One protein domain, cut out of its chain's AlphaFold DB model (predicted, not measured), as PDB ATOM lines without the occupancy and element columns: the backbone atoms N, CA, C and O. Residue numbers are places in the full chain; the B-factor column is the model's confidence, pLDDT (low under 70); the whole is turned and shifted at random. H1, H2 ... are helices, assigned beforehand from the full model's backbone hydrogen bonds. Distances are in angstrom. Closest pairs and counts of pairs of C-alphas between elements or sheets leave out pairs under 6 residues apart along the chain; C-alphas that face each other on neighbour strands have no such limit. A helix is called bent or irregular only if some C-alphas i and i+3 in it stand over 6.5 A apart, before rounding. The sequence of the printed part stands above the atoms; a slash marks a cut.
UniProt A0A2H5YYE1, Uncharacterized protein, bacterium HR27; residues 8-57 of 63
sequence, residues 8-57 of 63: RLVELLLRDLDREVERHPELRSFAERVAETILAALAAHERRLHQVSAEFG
ATOM      1  N   ARG A   8     -28.142  16.461  88.506       94.31
ATOM      2  CA  ARG A   8     -28.830  17.744  88.419       94.31
ATOM      3  C   ARG A   8     -30.344  17.597  88.514       94.31
ATOM      4  O   ARG A   8     -31.009  18.446  89.104       94.31
ATOM      5  N   LEU A   9     -30.904  16.528  87.949       95.69
ATOM      6  CA  LEU A   9     -32.336  16.269  88.049       95.69
ATOM      7  C   LEU A   9     -32.758  15.916  89.480       95.69
ATOM      8  O   LEU A   9     -33.787  16.396  89.946       95.69
ATOM      9  N   VAL A  10     -31.958  15.116  90.188       96.62
ATOM     10  CA  VAL A  10     -32.210  14.767  91.595       96.62
ATOM     11  C   VAL A  10     -32.145  16.009  92.481       96.62
ATOM     12  O   VAL A  10     -33.037  16.204  93.304       96.62
ATOM     13  N   GLU A  11     -31.159  16.885  92.277       95.44
ATOM     14  CA  GLU A  11     -31.084  18.176  92.977       95.44
ATOM     15  C   GLU A  11     -32.344  19.021  92.760       95.44
ATOM     16  O   GLU A  11     -32.869  19.606  93.703       95.44
ATOM     17  N   LEU A  12     -32.851  19.072  91.525       96.00
ATOM     18  CA  LEU A  12     -34.072  19.810  91.203       96.00
ATOM     19  C   LEU A  12     -35.320  19.183  91.835       96.00
ATOM     20  O   LEU A  12     -36.185  19.917  92.304       96.00
ATOM     21  N   LEU A  13     -35.414  17.852  91.863       96.19
ATOM     22  CA  LEU A  13     -36.540  17.126  92.464       96.19
ATOM     23  C   LEU A  13     -36.592  17.276  93.986       96.19
ATOM     24  O   LEU A  13     -37.676  17.279  94.562       96.19
ATOM     25  N   LEU A  14     -35.432  17.388  94.630       97.06
ATOM     26  CA  LEU A  14     -35.308  17.546  96.081       97.06
ATOM     27  C   LEU A  14     -35.203  19.009  96.518       97.06
ATOM     28  O   LEU A  14     -35.057  19.291  97.708       97.06
ATOM     29  N   ARG A  15     -35.271  19.946  95.569       97.06
ATOM     30  CA  ARG A  15     -35.129  21.368  95.850       97.06
ATOM     31  C   ARG A  15     -36.191  21.815  96.853       97.06
ATOM     32  O   ARG A  15     -37.372  21.526  96.692       97.06
ATOM     33  N   ASP A  16     -35.740  22.552  97.862       96.62
ATOM     34  CA  ASP A  16     -36.565  23.098  98.943       96.62
ATOM     35  C   ASP A  16     -37.202  22.023  99.862       96.62
ATOM     36  O   ASP A  16     -38.066  22.343 100.681       96.62
ATOM     37  N   LEU A  17     -36.751  20.758  99.789       96.44
ATOM     38  CA  LEU A  17     -37.235  19.639 100.613       96.44
ATOM     39  C   LEU A  17     -36.245  19.174 101.696       96.44
ATOM     40  O   LEU A  17     -36.465  18.118 102.283       96.44
ATOM     41  N   ASP A  18     -35.193  19.939 102.011       94.31
ATOM     42  CA  ASP A  18     -34.111  19.510 102.922       94.31
ATOM     43  C   ASP A  18     -34.629  18.915 104.246       94.31
ATOM     44  O   ASP A  18     -34.253  17.809 104.636       94.31
ATOM     45  N   ARG A  19     -35.582  19.597 104.900       95.25
ATOM     46  CA  ARG A  19     -36.195  19.133 106.160       95.25
ATOM     47  C   ARG A  19     -37.000  17.844 106.014       95.25
ATOM     48  O   ARG A  19     -37.081  17.067 106.962       95.25
ATOM     49  N   GLU A  20     -37.635  17.636 104.869       97.25
ATOM     50  CA  GLU A  20     -38.422  16.429 104.620       97.25
ATOM     51  C   GLU A  20     -37.511  15.261 104.250       97.25
ATOM     52  O   GLU A  20     -37.754  14.147 104.698       97.25
ATOM     53  N   VAL A  21     -36.409  15.511 103.538       96.38
ATOM     54  CA  VAL A  21     -35.377  14.500 103.258       96.38
ATOM     55  C   VAL A  21     -34.709  14.015 104.547       96.38
ATOM     56  O   VAL A  21     -34.451  12.822 104.684       96.38
ATOM     57  N   GLU A  22     -34.469  14.901 105.518       95.69
ATOM     58  CA  GLU A  22     -33.966  14.506 106.842       95.69
ATOM     59  C   GLU A  22     -34.949  13.600 107.599       95.69
ATOM     60  O   GLU A  22     -34.533  12.647 108.261       95.69
ATOM     61  N   ARG A  23     -36.254  13.881 107.504       97.50
ATOM     62  CA  ARG A  23     -37.317  13.086 108.146       97.50
ATOM     63  C   ARG A  23     -37.590  11.769 107.424       97.50
ATOM     64  O   ARG A  23     -37.963  10.791 108.068       97.50
ATOM     65  N   HIS A  24     -37.400  11.772 106.110       97.50
ATOM     66  CA  HIS A  24     -37.733  10.694 105.190       97.50
ATOM     67  C   HIS A  24     -36.571  10.454 104.215       97.50
ATOM     68  O   HIS A  24     -36.643  10.864 103.048       97.50
ATOM     69  N   PRO A  25     -35.488   9.779 104.651       93.81
ATOM     70  CA  PRO A  25     -34.330   9.493 103.799       93.81
ATOM     71  C   PRO A  25     -34.687   8.743 102.503       93.81
ATOM     72  O   PRO A  25     -33.985   8.857 101.495       93.81
ATOM     73  N   GLU A  26     -35.804   8.011 102.492       96.88
ATOM     74  CA  GLU A  26     -36.365   7.331 101.323       96.88
ATOM     75  C   GLU A  26     -36.724   8.271 100.161       96.88
ATOM     76  O   GLU A  26     -36.752   7.826  99.008       96.88
ATOM     77  N   LEU A  27     -36.950   9.564 100.427       97.00
ATOM     78  CA  LEU A  27     -37.235  10.567  99.399       97.00
ATOM     79  C   LEU A  27     -36.078  10.722  98.414       97.00
ATOM     80  O   LEU A  27     -36.320  10.909  97.221       97.00
ATOM     81  N   ARG A  28     -34.829  10.570  98.872       96.50
ATOM     82  CA  ARG A  28     -33.661  10.603  97.985       96.50
ATOM     83  C   ARG A  28     -33.693   9.442  96.994       96.50
ATOM     84  O   ARG A  28     -33.642   9.667  95.787       96.50
ATOM     85  N   SER A  29     -33.881   8.216  97.479       96.88
ATOM     86  CA  SER A  29     -33.994   7.026  96.624       96.88
ATOM     87  C   SER A  29     -35.219   7.076  95.703       96.88
ATOM     88  O   SER A  29     -35.223   6.510  94.609       96.88
ATOM     89  N   PHE A  30     -36.297   7.736  96.129       97.94
ATOM     90  CA  PHE A  30     -37.445   8.001  95.267       97.94
ATOM     91  C   PHE A  30     -37.106   8.996  94.149       97.94
ATOM     92  O   PHE A  30     -37.343   8.678  92.985       97.94
ATOM     93  N   ALA A  31     -36.498  10.138  94.474       97.88
ATOM     94  CA  ALA A  31     -36.082  11.141  93.495       97.88
ATOM     95  C   ALA A  31     -35.105  10.569  92.458       97.88
ATOM     96  O   ALA A  31     -35.238  10.844  91.269       97.88
ATOM     97  N   GLU A  32     -34.183   9.707  92.883       97.50
ATOM     98  CA  GLU A  32     -33.265   8.996  91.991       97.50
ATOM     99  C   GLU A  32     -33.995   8.127  90.951       97.50
ATOM    100  O   GLU A  32     -33.722   8.234  89.754       97.50
ATOM    101  N   ARG A  33     -34.992   7.338  91.374       98.31
ATOM    102  CA  ARG A  33     -35.812   6.520  90.459       98.31
ATOM    103  C   ARG A  33     -36.672   7.367  89.520       98.31
ATOM    104  O   ARG A  33     -36.853   7.017  88.351       98.31
ATOM    105  N   VAL A  34     -37.209   8.481  90.018       98.00
ATOM    106  CA  VAL A  34     -37.955   9.443  89.192       98.00
ATOM    107  C   VAL A  34     -37.035  10.044  88.131       98.00
ATOM    108  O   VAL A  34     -37.417  10.103  86.961       98.00
ATOM    109  N   ALA A  35     -35.809  10.417  88.500       97.25
ATOM    110  CA  ALA A  35     -34.842  10.970  87.565       97.25
ATOM    111  C   ALA A  35     -34.460   9.987  86.456       97.25
ATOM    112  O   ALA A  35     -34.485  10.344  85.279       97.25
ATOM    113  N   GLU A  36     -34.193   8.733  86.810       96.56
ATOM    114  CA  GLU A  36     -33.924   7.668  85.839       96.56
ATOM    115  C   GLU A  36     -35.097   7.464  84.872       96.56
ATOM    116  O   GLU A  36     -34.898   7.345  83.662       96.56
ATOM    117  N   THR A  37     -36.328   7.503  85.386       97.69
ATOM    118  CA  THR A  37     -37.544   7.367  84.572       97.69
ATOM    119  C   THR A  37     -37.695   8.519  83.575       97.69
ATOM    120  O   THR A  37     -37.998   8.286  82.402       97.69
ATOM    121  N   ILE A  38     -37.451   9.759  84.008       95.75
ATOM    122  CA  ILE A  38     -37.518  10.946  83.143       95.75
ATOM    123  C   ILE A  38     -36.469  10.858  82.032       95.75
ATOM    124  O   ILE A  38     -36.802  11.030  80.859       95.75
ATOM    125  N   LEU A  39     -35.220  10.533  82.376       94.00
ATOM    126  CA  LEU A  39     -34.141  10.402  81.393       94.00
ATOM    127  C   LEU A  39     -34.425   9.286  80.379       94.00
ATOM    128  O   LEU A  39     -34.221   9.473  79.179       94.00
ATOM    129  N   ALA A  40     -34.964   8.149  80.828       94.06
ATOM    130  CA  ALA A  40     -35.358   7.063  79.937       94.06
ATOM    131  C   ALA A  40     -36.477   7.484  78.967       94.06
ATOM    132  O   ALA A  40     -36.423   7.150  77.778       94.06
ATOM    133  N   ALA A  41     -37.468   8.238  79.451       94.31
ATOM    134  CA  ALA A  41     -38.560   8.753  78.629       94.31
ATOM    135  C   ALA A  41     -38.067   9.764  77.582       94.31
ATOM    136  O   ALA A  41     -38.475   9.679  76.420       94.31
ATOM    137  N   LEU A  42     -37.156  10.667  77.963       91.88
ATOM    138  CA  LEU A  42     -36.525  11.621  77.047       91.88
ATOM    139  C   LEU A  42     -35.712  10.900  75.968       91.88
ATOM    140  O   LEU A  42     -35.945  11.120  74.784       91.88
ATOM    141  N   ALA A  43     -34.863   9.943  76.350       89.94
ATOM    142  CA  ALA A  43     -34.091   9.157  75.392       89.94
ATOM    143  C   ALA A  43     -34.992   8.351  74.434       89.94
ATOM    144  O   ALA A  43     -34.700   8.210  73.248       89.94
ATOM    145  N   ALA A  44     -36.115   7.816  74.924       91.56
ATOM    146  CA  ALA A  44     -37.099   7.138  74.081       91.56
ATOM    147  C   ALA A  44     -37.839   8.101  73.137       91.56
ATOM    148  O   ALA A  44     -38.248   7.705  72.044       91.56
ATOM    149  N   HIS A  45     -38.044   9.350  73.548       89.62
ATOM    150  CA  HIS A  45     -38.615  10.387  72.698       89.62
ATOM    151  C   HIS A  45     -37.636  10.814  71.596       89.62
ATOM    152  O   HIS A  45     -38.013  10.799  70.427       89.62
ATOM    153  N   GLU A  46     -36.375  11.076  71.938       87.88
ATOM    154  CA  GLU A  46     -35.320  11.418  70.974       87.88
ATOM    155  C   GLU A  46     -35.115  10.314  69.933       87.88
ATOM    156  O   GLU A  46     -35.096  10.588  68.735       87.88
ATOM    157  N   ARG A  47     -35.057   9.041  70.359       86.62
ATOM    158  CA  ARG A  47     -34.970   7.904  69.423       86.62
ATOM    159  C   ARG A  47     -36.124   7.884  68.422       86.62
ATOM    160  O   ARG A  47     -35.886   7.639  67.244       86.62
ATOM    161  N   ARG A  48     -37.353   8.160  68.870       85.69
ATOM    162  CA  ARG A  48     -38.524   8.227  67.983       85.69
ATOM    163  C   ARG A  48     -38.430   9.393  67.003       85.69
ATOM    164  O   ARG A  48     -38.690   9.193  65.824       85.69
ATOM    165  N   LEU A  49     -38.023  10.578  67.459       81.75
ATOM    166  CA  LEU A  49     -37.831  11.737  66.578       81.75
ATOM    167  C   LEU A  49     -36.786  11.459  65.489       81.75
ATOM    168  O   LEU A  49     -37.009  11.777  64.322       81.75
ATOM    169  N   HIS A  50     -35.668  10.826  65.847       72.19
ATOM    170  CA  HIS A  50     -34.612  10.497  64.891       72.19
ATOM    171  C   HIS A  50     -34.974   9.335  63.952       72.19
ATOM    172  O   HIS A  50     -34.545   9.351  62.802       72.19
ATOM    173  N   GLN A  51     -35.786   8.367  64.392       66.75
ATOM    174  CA  GLN A  51     -36.335   7.324  63.512       66.75
ATOM    175  C   GLN A  51     -37.305   7.907  62.480       66.75
ATOM    176  O   GLN A  51     -37.160   7.626  61.295       66.75
ATOM    177  N   VAL A  52     -38.216   8.790  62.904       58.41
ATOM    178  CA  VAL A  52     -39.128   9.495  61.987       58.41
ATOM    179  C   VAL A  52     -38.336  10.338  60.982       58.41
ATOM    180  O   VAL A  52     -38.630  10.317  59.795       58.41
ATOM    181  N   SER A  53     -37.281  11.033  61.415       56.50
ATOM    182  CA  SER A  53     -36.445  11.826  60.505       56.50
ATOM    183  C   SER A  53     -35.703  10.994  59.448       56.50
ATOM    184  O   SER A  53     -35.364  11.546  58.405       56.50
ATOM    185  N   ALA A  54     -35.410   9.716  59.708       56.03
ATOM    186  CA  ALA A  54     -34.736   8.848  58.744       56.03
ATOM    187  C   ALA A  54     -35.691   8.369  57.636       56.03
ATOM    188  O   ALA A  54     -35.287   8.313  56.479       56.03
ATOM    189  N   GLU A  55     -36.960   8.105  57.964       54.34
ATOM    190  CA  GLU A  55     -37.976   7.656  56.995       54.34
ATOM    191  C   GLU A  55     -38.339   8.733  55.955       54.34
ATOM    192  O   GLU A  55     -38.629   8.404  54.811       54.34
ATOM    193  N   PHE A  56     -38.249  10.023  56.300       53.12
ATOM    194  CA  PHE A  56     -38.489  11.131  55.359       53.12
ATOM    195  C   PHE A  56     -37.249  11.550  54.540       53.12
ATOM    196  O   PHE A  56     -37.367  12.361  53.626       53.12
ATOM    197  N   GLY A  57     -36.057  11.024  54.846       52.16
ATOM    198  CA  GLY A  57     -34.806  11.371  54.152       52.16
ATOM    199  C   GLY A  57     -34.492  10.519  52.915       52.16
ATOM    200  O   GLY A  57     -33.540  10.821  52.193       52.16
TER     201      GLY A  57
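What this domain is: This is residues 8 to 57 of the 63 residues of an uncharacterized protein of bacterium HR27 (UniProt A0A2H5YYE1). From the first printed residue, two short helices, H1 and then H2, make a small hook that folds back beside the beginning of one long helix, H3, which makes the longest axis. H1 packs slantwise on residues 28 to 35 of H3, H2 sits at the turn of the hook, and residues 40 to 57, most of them in H3, stick out as a long bare arm. The printed part has 50 residues with three named helices, in the order H1, H2, H3, and no named strand; the class is all helix. The whole is extended, a rod, with a radius of gyration of the C-alphas of 16.3 A and spans of 54 by 16 by 9 A.

How they stand to each other: H1, residues 8 to 13, touches H3, residues 26 to 55, with 6 pairs of C-alphas within 8 A. H3 touches H1 with residues 28 to 35 alone, and the closest C-alphas of the two are those of Val 10 and Ala 31, 5.6 A apart. The two run opposite ways at a steep tilt of 60 degrees. H2, residues 18 to 23, is apart from H1. H2 and H3 only just touch, and only at the corner by their link, with 3 pairs of C-alphas within 8 A. H3 touches H2 with residues 27 to 28 alone, and the closest C-alphas of the two are those of Val 21 and Leu 27, 5.8 A apart. H2 and H3 run opposite ways at a steep tilt of 58 degrees. In H1, H2 and H3 every O i to N i+4 pair is within hydrogen-bond range.

Where its parts are: H1 begins at C-alpha 8, at (-28.830, 17.744, 88.419), and ends at Leu 13. H2 runs from Asp 18, with its C-alpha at (-34.111, 19.510, 102.922), to Arg 23. H3 runs from Glu 26, with its C-alpha at (-36.365, 7.331, 101.323), to Glu 55, with its C-alpha at (-37.976, 7.656, 56.995); its first and last C-alphas are 44.4 A apart. H3 has 30 residues and is not bent.

The domain as a whole: The two C-alphas farthest apart are those of Arg 23 and Gly 57, at 54.1 A. The printed part has no cut. The link from H1 to H2, with 4 residues, and the link from H2 to H3, with 2 residues, are both tight. Residues 18 to 26, of which 18 to 23 belong to H2, stand free, and so do residues 40 to 57, of which 40 to 55 belong to H3. The mean pLDDT of the printed part is 89.0, and residues 51 to 57 are under 70.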